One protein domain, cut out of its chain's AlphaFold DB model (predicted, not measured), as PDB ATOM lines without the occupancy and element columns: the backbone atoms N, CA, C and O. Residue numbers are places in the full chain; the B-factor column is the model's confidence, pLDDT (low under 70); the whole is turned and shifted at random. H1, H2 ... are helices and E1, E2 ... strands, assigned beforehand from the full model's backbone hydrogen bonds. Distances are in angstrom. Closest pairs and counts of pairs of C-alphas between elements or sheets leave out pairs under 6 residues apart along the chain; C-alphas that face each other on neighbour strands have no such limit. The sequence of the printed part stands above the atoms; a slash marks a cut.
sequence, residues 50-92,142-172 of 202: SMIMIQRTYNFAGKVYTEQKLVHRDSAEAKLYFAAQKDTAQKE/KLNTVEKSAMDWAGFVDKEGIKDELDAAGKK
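Overview. This is residues 50 to 92 and 142 to 172 of the 202 residues of the protein "SWR1-complex protein 5" of Rutstroemia sp. NJR-2017a BVV2 (UniProt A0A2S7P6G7). A long hairpin of two strands, E1 and E2, leads into helix H1, which folds back so that its residues 77 to 82 come near both strands. Helix H2 packs with residues 151 to 158 on residues 76 to 77 of H1, and the short H3 makes a corner after H2; residues 83 to 92 and 167 to 172 stick out. The 74 printed residues hold, in order, E1, E2, H1, H2 and H3, a mixed class with an antiparallel sheet E1 - E2. The whole is only just loose, close to compact, with a radius of gyration of the C-alphas of 13.6 A and spans of 40 by 28 by 22 A.

Along the chain. Find C-alpha 51 at (-41.565, -10.511, 16.663); from there E1 runs to residue 60, 27.0 A. E2, residues 63 to 72, covers 27.9 A. H1, residues 76 to 89, covers 19.8 A. After the cut, H2 is residues 145 to 160, 22.2 A, and H3 is residues 163 to 170, 10.5 A, ending at C-alpha 170 at (-22.825, 7.695, 17.311).

Arrangement. Look at the hairpin E1 and E2, antiparallel at 162 degrees, with N 52 and O 71 2.8 A apart, within hydrogen-bond range. The closest C-alphas of E2 and H1 are those of Val 71 and Ala 78, 6.6 A. H1 and H2 touch at Glu 77 and Ala 154, their closest C-alphas, 5.9 A, at a steep tilt of 44 degrees, opposite ways. H2 and H3 are close but not clearly touching, with the C-alphas of Val 157 and Lys 163 closest at 5.7 A. E1 and H2 are only just apart, closest 8.4 A. In H1, H2 and H3 every O i to N i+4 pair is within hydrogen-bond range.

Size, cuts and confidence. The C-alphas of Gly 62 and Lys 172, the two farthest apart, are 42.0 A apart. Residues 93 to 141 are not printed, and C-alphas 92 and 142 stand 20.5 A apart across this cut. The links E1 to E2, E2 to H1 and H2 to H3 are tight. Residues 87 to 92 have pLDDT under 70.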
ATOM      1  N   SER A  50     -44.722  -7.769  17.378       81.81
ATOM      2  CA  SER A  50     -43.384  -7.164  17.344       81.81
ATOM      3  C   SER A  50     -42.257  -8.169  17.077       81.81
ATOM      4  O   SER A  50     -41.093  -7.765  17.045       81.81
ATOM      5  N   MET A  51     -42.558  -9.459  16.904       84.94
ATOM      6  CA  MET A  51     -41.565 -10.511  16.663       84.94
ATOM      7  C   MET A  51     -41.596 -10.958  15.196       84.94
ATOM      8  O   MET A  51     -42.655 -11.232  14.645       84.94
ATOM      9  N   ILE A  52     -40.434 -11.050  14.552       88.50
ATOM     10  CA  ILE A  52     -40.297 -11.493  13.160       88.50
ATOM     11  C   ILE A  52     -39.410 -12.732  13.072       88.50
ATOM     12  O   ILE A  52     -38.399 -12.848  13.764       88.50
ATOM     13  N   MET A  53     -39.766 -13.664  12.190       89.06
ATOM     14  CA  MET A  53     -38.920 -14.812  11.880       89.06
ATOM     15  C   MET A  53     -38.026 -14.474  10.690       89.06
ATOM     16  O   MET A  53     -38.498 -14.203   9.586       89.06
ATOM     17  N   ILE A  54     -36.721 -14.480  10.924       88.50
ATOM     18  CA  ILE A  54     -35.707 -14.214   9.914       88.50
ATOM     19  C   ILE A  54     -35.155 -15.557   9.444       88.50
ATOM     20  O   ILE A  54     -34.598 -16.306  10.242       88.50
ATOM     21  N   GLN A  55     -35.271 -15.840   8.144       87.44
ATOM     22  CA  GLN A  55     -34.582 -16.956   7.499       87.44
ATOM     23  C   GLN A  55     -33.437 -16.419   6.637       87.44
ATOM     24  O   GLN A  55     -33.664 -15.634   5.709       87.44
ATOM     25  N   ARG A  56     -32.205 -16.837   6.938       85.38
ATOM     26  CA  ARG A  56     -31.002 -16.458   6.182       85.38
ATOM     27  C   ARG A  56     -30.358 -17.692   5.578       85.38
ATOM     28  O   ARG A  56     -30.029 -18.635   6.285       85.38
ATOM     29  N   THR A  57     -30.168 -17.660   4.265       85.12
ATOM     30  CA  THR A  57     -29.446 -18.685   3.509       85.12
ATOM     31  C   THR A  57     -28.053 -18.158   3.185       85.12
ATOM     32  O   THR A  57     -27.945 -17.134   2.501       85.12
ATOM     33  N   TYR A  58     -26.996 -18.816   3.657       83.81
ATOM     34  CA  TYR A  58     -25.627 -18.374   3.404       83.81
ATOM     35  C   TYR A  58     -24.656 -19.507   3.095       83.81
ATOM     36  O   TYR A  58     -24.798 -20.622   3.585       83.81
ATOM     37  N   ASN A  59     -23.638 -19.198   2.295       85.19
ATOM     38  CA  ASN A  59     -22.575 -20.135   1.945       85.19
ATOM     39  C   ASN A  59     -21.356 -19.894   2.838       85.19
ATOM     40  O   ASN A  59     -20.756 -18.822   2.762       85.19
ATOM     41  N   PHE A  60     -20.966 -20.882   3.645       79.56
ATOM     42  CA  PHE A  60     -19.784 -20.824   4.508       79.56
ATOM     43  C   PHE A  60     -18.935 -22.085   4.345       79.56
ATOM     44  O   PHE A  60     -19.444 -23.200   4.412       79.56
ATOM     45  N   ALA A  61     -17.634 -21.904   4.098       78.19
ATOM     46  CA  ALA A  61     -16.681 -22.997   3.872       78.19
ATOM     47  C   ALA A  61     -17.147 -24.028   2.812       78.19
ATOM     48  O   ALA A  61     -16.935 -25.228   2.958       78.19
ATOM     49  N   GLY A  62     -17.826 -23.559   1.757       84.81
ATOM     50  CA  GLY A  62     -18.351 -24.411   0.682       84.81
ATOM     51  C   GLY A  62     -19.649 -25.159   1.013       84.81
ATOM     52  O   GLY A  62     -20.146 -25.888   0.161       84.81
ATOM     53  N   LYS A  63     -20.223 -24.970   2.208       81.25
ATOM     54  CA  LYS A  63     -21.512 -25.547   2.618       81.25
ATOM     55  C   LYS A  63     -22.584 -24.459   2.701       81.25
ATOM     56  O   LYS A  63     -22.308 -23.350   3.159       81.25
ATOM     57  N   VAL A  64     -23.799 -24.777   2.261       87.06
ATOM     58  CA  VAL A  64     -24.961 -23.879   2.354       87.06
ATOM     59  C   VAL A  64     -25.654 -24.109   3.697       87.06
ATOM     60  O   VAL A  64     -26.076 -25.227   3.986       87.06
ATOM     61  N   TYR A  65     -25.770 -23.067   4.511       86.44
ATOM     62  CA  TYR A  65     -26.467 -23.068   5.795       86.44
ATOM     63  C   TYR A  65     -27.744 -22.236   5.699       86.44
ATOM     64  O   TYR A  65     -27.761 -21.172   5.077       86.44
ATOM     65  N   THR A  66     -28.813 -22.710   6.336       87.44
ATOM     66  CA  THR A  66     -30.077 -21.981   6.453       87.44
ATOM     67  C   THR A  66     -30.441 -21.833   7.922       87.44
ATOM     68  O   THR A  66     -30.838 -22.805   8.561       87.44
ATOM     69  N   GLU A  67     -30.296 -20.626   8.457       85.38
ATOM     70  CA  GLU A  67     -30.625 -20.321   9.847       85.38
ATOM     71  C   GLU A  67     -32.002 -19.646   9.919       85.38
ATOM     72  O   GLU A  67     -32.263 -18.691   9.182       85.38
ATOM     73  N   GLN A  68     -32.877 -20.156  10.792       88.56
ATOM     74  CA  GLN A  68     -34.165 -19.554  11.135       88.56
ATOM     75  C   GLN A  68     -34.098 -19.040  12.570       88.56
ATOM     76  O   GLN A  68     -33.842 -19.810  13.495       88.56
ATOM     77  N   LYS A  69     -34.330 -17.741  12.760       88.00
ATOM     78  CA  LYS A  69     -34.278 -17.108  14.078       88.00
ATOM     79  C   LYS A  69     -35.474 -16.190  14.283       88.00
ATOM     80  O   LYS A  69     -35.781 -15.363  13.428       88.00
ATOM     81  N   LEU A  70     -36.136 -16.334  15.425       88.94
ATOM     82  CA  LEU A  70     -37.206 -15.445  15.862       88.94
ATOM     83  C   LEU A  70     -36.576 -14.251  16.594       88.94
ATOM     84  O   LEU A  70     -35.899 -14.441  17.603       88.94
ATOM     85  N   VAL A  71     -36.767 -13.035  16.078       87.19
ATOM     86  CA  VAL A  71     -36.114 -11.807  16.568       87.19
ATOM     87  C   VAL A  71     -37.114 -10.653  16.647       87.19
ATOM     88  O   VAL A  71     -38.027 -10.568  15.831       87.19
ATOM     89  N   HIS A  72     -36.952  -9.729  17.596       90.00
ATOM     90  CA  HIS A  72     -37.785  -8.525  17.656       90.00
ATOM     91  C   HIS A  72     -37.568  -7.629  16.430       90.00
ATOM     92  O   HIS A  72     -36.435  -7.410  16.004       90.00
ATOM     93  N   ARG A  73     -38.647  -7.034  15.913       87.75
ATOM     94  CA  ARG A  73     -38.647  -6.136  14.746       87.75
ATOM     95  C   ARG A  73     -37.676  -4.959  14.891       87.75
ATOM     96  O   ARG A  73     -37.088  -4.527  13.901       87.75
ATOM     97  N   ASP A  74     -37.485  -4.471  16.113       84.50
ATOM     98  CA  ASP A  74     -36.602  -3.340  16.397       84.50
ATOM     99  C   ASP A  74     -35.148  -3.728  16.675       84.50
ATOM    100  O   ASP A  74     -34.306  -2.826  16.734       84.50
ATOM    101  N   SER A  75     -34.816  -5.013  16.843       85.56
ATOM    102  CA  SER A  75     -33.438  -5.447  17.122       85.56
ATOM    103  C   SER A  75     -32.504  -5.174  15.929       85.56
ATOM    104  O   SER A  75     -32.945  -4.999  14.784       85.56
ATOM    105  N   ALA A  76     -31.202  -5.046  16.192       82.62
ATOM    106  CA  ALA A  76     -30.207  -4.737  15.167       82.62
ATOM    107  C   ALA A  76     -30.197  -5.788  14.042       82.62
ATOM    108  O   ALA A  76     -30.118  -5.434  12.860       82.62
ATOM    109  N   GLU A  77     -30.364  -7.068  14.381       81.94
ATOM    110  CA  GLU A  77     -30.457  -8.154  13.399       81.94
ATOM    111  C   GLU A  77     -31.651  -7.996  12.444       81.94
ATOM    112  O   GLU A  77     -31.505  -8.203  11.232       81.94
ATOM    113  N   ALA A  78     -32.813  -7.594  12.966       86.38
ATOM    114  CA  ALA A  78     -34.008  -7.336  12.166       86.38
ATOM    115  C   ALA A  78     -33.802  -6.158  11.212       86.38
ATOM    116  O   ALA A  78     -34.095  -6.260  10.017       86.38
ATOM    117  N   LYS A  79     -33.208  -5.063  11.694       85.31
ATOM    118  CA  LYS A  79     -32.888  -3.895  10.859       85.31
ATOM    119  C   LYS A  79     -31.928  -4.243   9.722       85.31
ATOM    120  O   LYS A  79     -32.165  -3.826   8.590       85.31
ATOM    121  N   LEU A  80     -30.891  -5.038   9.997       85.31
ATOM    122  CA  LEU A  80     -29.961  -5.514   8.968       85.31
ATOM    123  C   LEU A  80     -30.654  -6.401   7.932       85.31
ATOM    124  O   LEU A  80     -30.380  -6.282   6.740       85.31
ATOM    125  N   TYR A  81     -31.576  -7.261   8.369       84.69
ATOM    126  CA  TYR A  81     -32.355  -8.091   7.456       84.69
ATOM    127  C   TYR A  81     -33.223  -7.245   6.515       84.69
ATOM    128  O   TYR A  81     -33.188  -7.452   5.302       84.69
ATOM    129  N   PHE A  82     -33.936  -6.247   7.043       87.88
ATOM    130  CA  PHE A  82     -34.717  -5.325   6.214       87.88
ATOM    131  C   PHE A  82     -33.844  -4.469   5.295       87.88
ATOM    132  O   PHE A  82     -34.235  -4.228   4.156       87.88
ATOM    133  N   ALA A  83     -32.673  -4.016   5.752       85.69
ATOM    134  CA  ALA A  83     -31.726  -3.287   4.907       85.69
ATOM    135  C   ALA A  83     -31.263  -4.153   3.724       85.69
ATOM    136  O   ALA A  83     -31.402  -3.747   2.575       85.69
ATOM    137  N   ALA A  84     -30.849  -5.395   3.992       79.50
ATOM    138  CA  ALA A  84     -30.453  -6.336   2.949       79.50
ATOM    139  C   ALA A  84     -31.600  -6.668   1.977       79.50
ATOM    140  O   ALA A  84     -31.350  -6.857   0.786       79.50
ATOM    141  N   GLN A  85     -32.847  -6.729   2.462       78.81
ATOM    142  CA  GLN A  85     -34.019  -6.902   1.604       78.81
ATOM    143  C   GLN A  85     -34.299  -5.676   0.727       78.81
ATOM    144  O   GLN A  85     -34.641  -5.843  -0.444       78.81
ATOM    145  N   LYS A  86     -34.130  -4.454   1.248       73.50
ATOM    146  CA  LYS A  86     -34.278  -3.220   0.458       73.50
ATOM    147  C   LYS A  86     -33.280  -3.169  -0.695       73.50
ATOM    148  O   LYS A  86     -33.677  -2.830  -1.805       73.50
ATOM    149  N   ASP A  87     -32.044  -3.602  -0.469       62.25
ATOM    150  CA  ASP A  87     -31.026  -3.675  -1.524       62.25
ATOM    151  C   ASP A  87     -31.386  -4.696  -2.615       62.25
ATOM    152  O   ASP A  87     -31.061  -4.505  -3.785       62.25
ATOM    153  N   THR A  88     -32.087  -5.780  -2.260       57.16
ATOM    154  CA  THR A  88     -32.608  -6.741  -3.249       57.16
ATOM    155  C   THR A  88     -33.890  -6.263  -3.934       57.16
ATOM    156  O   THR A  88     -34.076  -6.544  -5.112       57.16
ATOM    157  N   ALA A  89     -34.742  -5.503  -3.240       51.00
ATOM    158  CA  ALA A  89     -35.986  -4.951  -3.781       51.00
ATOM    159  C   ALA A  89     -35.748  -3.748  -4.709       51.00
ATOM    160  O   ALA A  89     -36.518  -3.538  -5.635       51.00
ATOM    161  N   GLN A  90     -34.653  -2.999  -4.531       49.59
ATOM    162  CA  GLN A  90     -34.205  -2.006  -5.516       49.59
ATOM    163  C   GLN A  90     -33.574  -2.636  -6.773       49.59
ATOM    164  O   GLN A  90     -33.213  -1.918  -7.703       49.59
ATOM    165  N   LYS A  91     -33.455  -3.971  -6.825       46.78
ATOM    166  CA  LYS A  91     -32.969  -4.735  -7.983       46.78
ATOM    167  C   LYS A  91     -34.053  -5.607  -8.638       46.78
ATOM    168  O   LYS A  91     -33.720  -6.476  -9.434       46.78
ATOM    169  N   GLU A  92     -35.327  -5.354  -8.353       36.91
ATOM    170  CA  GLU A  92     -36.458  -5.883  -9.126       36.91
ATOM    171  C   GLU A  92     -37.210  -4.704  -9.769       36.91
ATOM    172  O   GLU A  92     -37.337  -3.643  -9.150       36.91
ATOM    173  N   LYS A 142     -22.251 -15.264  -0.581       78.25
ATOM    174  CA  LYS A 142     -21.062 -15.957  -0.103       78.25
ATOM    175  C   LYS A 142     -20.552 -15.159   1.078       78.25
ATOM    176  O   LYS A 142     -19.892 -14.147   0.890       78.25
ATOM    177  N   LEU A 143     -20.933 -15.605   2.268       74.06
ATOM    178  CA  LEU A 143     -20.696 -14.871   3.490       74.06
ATOM    179  C   LEU A 143     -19.227 -15.047   3.840       74.06
ATOM    180  O   LEU A 143     -18.754 -16.159   4.097       74.06
ATOM    181  N   ASN A 144     -18.491 -13.946   3.781       86.81
ATOM    182  CA  ASN A 144     -17.091 -13.925   4.172       86.81
ATOM    183  C   ASN A 144     -16.974 -14.002   5.706       86.81
ATOM    184  O   ASN A 144     -17.902 -13.647   6.433       86.81
ATOM    185  N   THR A 145     -15.811 -14.401   6.220       85.06
ATOM    186  CA  THR A 145     -15.480 -14.397   7.654       85.06
ATOM    187  C   THR A 145     -15.786 -13.048   8.309       85.06
ATOM    188  O   THR A 145     -16.333 -13.008   9.408       85.06
ATOM    189  N   VAL A 146     -15.491 -11.940   7.618       87.00
ATOM    190  CA  VAL A 146     -15.785 -10.580   8.102       87.00
ATOM    191  C   VAL A 146     -17.289 -10.338   8.211       87.00
ATOM    192  O   VAL A 146     -17.753  -9.809   9.213       87.00
ATOM    193  N   GLU A 147     -18.057 -10.745   7.205       84.25
ATOM    194  CA  GLU A 147     -19.510 -10.556   7.181       84.25
ATOM    195  C   GLU A 147     -20.203 -11.443   8.219       84.25
ATOM    196  O   GLU A 147     -21.139 -10.992   8.878       84.25
ATOM    197  N   LYS A 148     -19.712 -12.673   8.425       86.75
ATOM    198  CA  LYS A 148     -20.203 -13.561   9.482       86.75
ATOM    199  C   LYS A 148     -19.919 -12.955  10.853       86.75
ATOM    200  O   LYS A 148     -20.824 -12.888  11.672       86.75
ATOM    201  N   SER A 149     -18.703 -12.444  11.062       87.38
ATOM    202  CA  SER A 149     -18.361 -11.700  12.275       87.38
ATOM    203  C   SER A 149     -19.318 -10.517  12.450       87.38
ATOM    204  O   SER A 149     -19.989 -10.428  13.464       87.38
ATOM    205  N   ALA A 150     -19.534  -9.677  11.437       86.75
ATOM    206  CA  ALA A 150     -20.495  -8.576  11.543       86.75
ATOM    207  C   ALA A 150     -21.915  -9.039  11.944       86.75
ATOM    208  O   ALA A 150     -22.573  -8.369  12.742       86.75
ATOM    209  N   MET A 151     -22.377 -10.192  11.445       84.31
ATOM    210  CA  MET A 151     -23.647 -10.794  11.871       84.31
ATOM    211  C   MET A 151     -23.621 -11.272  13.330       84.31
ATOM    212  O   MET A 151     -24.551 -10.970  14.075       84.31
ATOM    213  N   ASP A 152     -22.562 -11.968  13.742       86.81
ATOM    214  CA  ASP A 152     -22.388 -12.484  15.105       86.81
ATOM    215  C   ASP A 152     -22.292 -11.330  16.128       86.81
ATOM    216  O   ASP A 152     -22.875 -11.388  17.213       86.81
ATOM    217  N   TRP A 153     -21.630 -10.232  15.754       88.06
ATOM    218  CA  TRP A 153     -21.538  -9.015  16.561       88.06
ATOM    219  C   TRP A 153     -22.882  -8.290  16.675       88.06
ATOM    220  O   TRP A 153     -23.204  -7.784  17.748       88.06
ATOM    221  N   ALA A 154     -23.697  -8.262  15.616       85.19
ATOM    222  CA  ALA A 154     -25.038  -7.677  15.687       85.19
ATOM    223  C   ALA A 154     -25.912  -8.399  16.727       85.19
ATOM    224  O   ALA A 154     -26.586  -7.745  17.523       85.19
ATOM    225  N   GLY A 155     -25.833  -9.732  16.780       85.31
ATOM    226  CA  GLY A 155     -26.530 -10.515  17.799       85.31
ATOM    227  C   GLY A 155     -25.985 -10.320  19.209       85.31
ATOM    228  O   GLY A 155     -26.751 -10.345  20.171       85.31
ATOM    229  N   PHE A 156     -24.679 -10.090  19.352       86.25
ATOM    230  CA  PHE A 156     -24.079  -9.741  20.640       86.25
ATOM    231  C   PHE A 156     -24.575  -8.382  21.156       86.25
ATOM    232  O   PHE A 156     -24.957  -8.274  22.318       86.25
ATOM    233  N   VAL A 157     -24.667  -7.368  20.289       87.44
ATOM    234  CA  VAL A 157     -25.180  -6.032  20.653       87.44
ATOM    235  C   VAL A 157     -26.629  -6.087  21.148       87.44
ATOM    236  O   VAL A 157     -26.986  -5.357  22.074       87.44
ATOM    237  N   ASP A 158     -27.457  -6.955  20.563       83.12
ATOM    238  CA  ASP A 158     -28.840  -7.153  21.004       83.12
ATOM    239  C   ASP A 158     -28.930  -7.937  22.328       83.12
ATOM    240  O   ASP A 158     -29.781  -7.617  23.157       83.12
ATOM    241  N   LYS A 159     -28.053  -8.928  22.554       87.06
ATOM    242  CA  LYS A 159     -27.994  -9.697  23.816       87.06
ATOM    243  C   LYS A 159     -27.559  -8.842  25.003       87.06
ATOM    244  O   LYS A 159     -28.172  -8.921  26.060       87.06
ATOM    245  N   GLU A 160     -26.529  -8.025  24.812       86.94
ATOM    246  CA  GLU A 160     -25.973  -7.181  25.874       86.94
ATOM    247  C   GLU A 160     -26.734  -5.857  26.048       86.94
ATOM    248  O   GLU A 160     -26.460  -5.096  26.971       86.94
ATOM    249  N   GLY A 161     -27.667  -5.527  25.146       83.19
ATOM    250  CA  GLY A 161     -28.425  -4.274  25.212       83.19
ATOM    251  C   GLY A 161     -27.581  -3.011  24.984       83.19
ATOM    252  O   GLY A 161     -28.069  -1.899  25.177       83.19
ATOM    253  N   ILE A 162     -26.339  -3.151  24.508       84.19
ATOM    254  CA  ILE A 162     -25.386  -2.043  24.273       84.19
ATOM    255  C   ILE A 162     -25.834  -1.147  23.103       84.19
ATOM    256  O   ILE A 162     -25.286  -0.075  22.855       84.19
ATOM    257  N   LYS A 163     -26.875  -1.552  22.374       83.62
ATOM    258  CA  LYS A 163     -27.436  -0.824  21.237       83.62
ATOM    259  C   LYS A 163     -27.709   0.654  21.531       83.62
ATOM    260  O   LYS A 163     -27.340   1.500  20.720       83.62
ATOM    261  N   ASP A 164     -28.326   0.964  22.669       81.44
ATOM    262  CA  ASP A 164     -28.692   2.344  23.007       81.44
ATOM    263  C   ASP A 164     -27.460   3.194  23.349       81.44
ATOM    264  O   ASP A 164     -27.403   4.375  22.998       81.44
ATOM    265  N   GLU A 165     -26.440   2.588  23.962       83.94
ATOM    266  CA  GLU A 165     -25.154   3.238  24.215       83.94
ATOM    267  C   GLU A 165     -24.390   3.491  22.911       83.94
ATOM    268  O   GLU A 165     -23.850   4.582  22.715       83.94
ATOM    269  N   LEU A 166     -24.386   2.523  21.990       83.00
ATOM    270  CA  LEU A 166     -23.755   2.659  20.678       83.00
ATOM    271  C   LEU A 166     -24.422   3.771  19.858       83.00
ATOM    272  O   LEU A 166     -23.744   4.616  19.268       83.00
ATOM    273  N   ASP A 167     -25.754   3.810  19.867       81.56
ATOM    274  CA  ASP A 167     -26.537   4.854  19.214       81.56
ATOM    275  C   ASP A 167     -26.286   6.221  19.854       81.56
ATOM    276  O   ASP A 167     -26.113   7.213  19.139       81.56
ATOM    277  N   ALA A 168     -26.240   6.293  21.187       82.81
ATOM    278  CA  ALA A 168     -25.899   7.516  21.901       82.81
ATOM    279  C   ALA A 168     -24.478   7.970  21.557       82.81
ATOM    280  O   ALA A 168     -24.275   9.156  21.306       82.81
ATOM    281  N   ALA A 169     -23.518   7.044  21.471       80.50
ATOM    282  CA  ALA A 169     -22.141   7.312  21.079       80.50
ATOM    283  C   ALA A 169     -22.029   7.827  19.639       80.50
ATOM    284  O   ALA A 169     -21.339   8.819  19.407       80.50
ATOM    285  N   GLY A 170     -22.754   7.224  18.696       78.31
ATOM    286  CA  GLY A 170     -22.825   7.695  17.311       78.31
ATOM    287  C   GLY A 170     -23.526   9.050  17.169       78.31
ATOM    288  O   GLY A 170     -23.168   9.846  16.300       78.31
ATOM    289  N   LYS A 171     -24.488   9.344  18.051       79.56
ATOM    290  CA  LYS A 171     -25.239  10.610  18.100       79.56
ATOM    291  C   LYS A 171     -24.615  11.649  19.041       79.56
ATOM    292  O   LYS A 171     -25.215  12.708  19.233       79.56
ATOM    293  N   LYS A 172     -23.434  11.392  19.625       82.38
ATOM    294  CA  LYS A 172     -22.739  12.361  20.490       82.38
ATOM    295  C   LYS A 172     -22.600  13.686  19.740       82.38
ATOM    296  O   LYS A 172     -22.107  13.734  18.611       82.38
TER     297      LYS A 172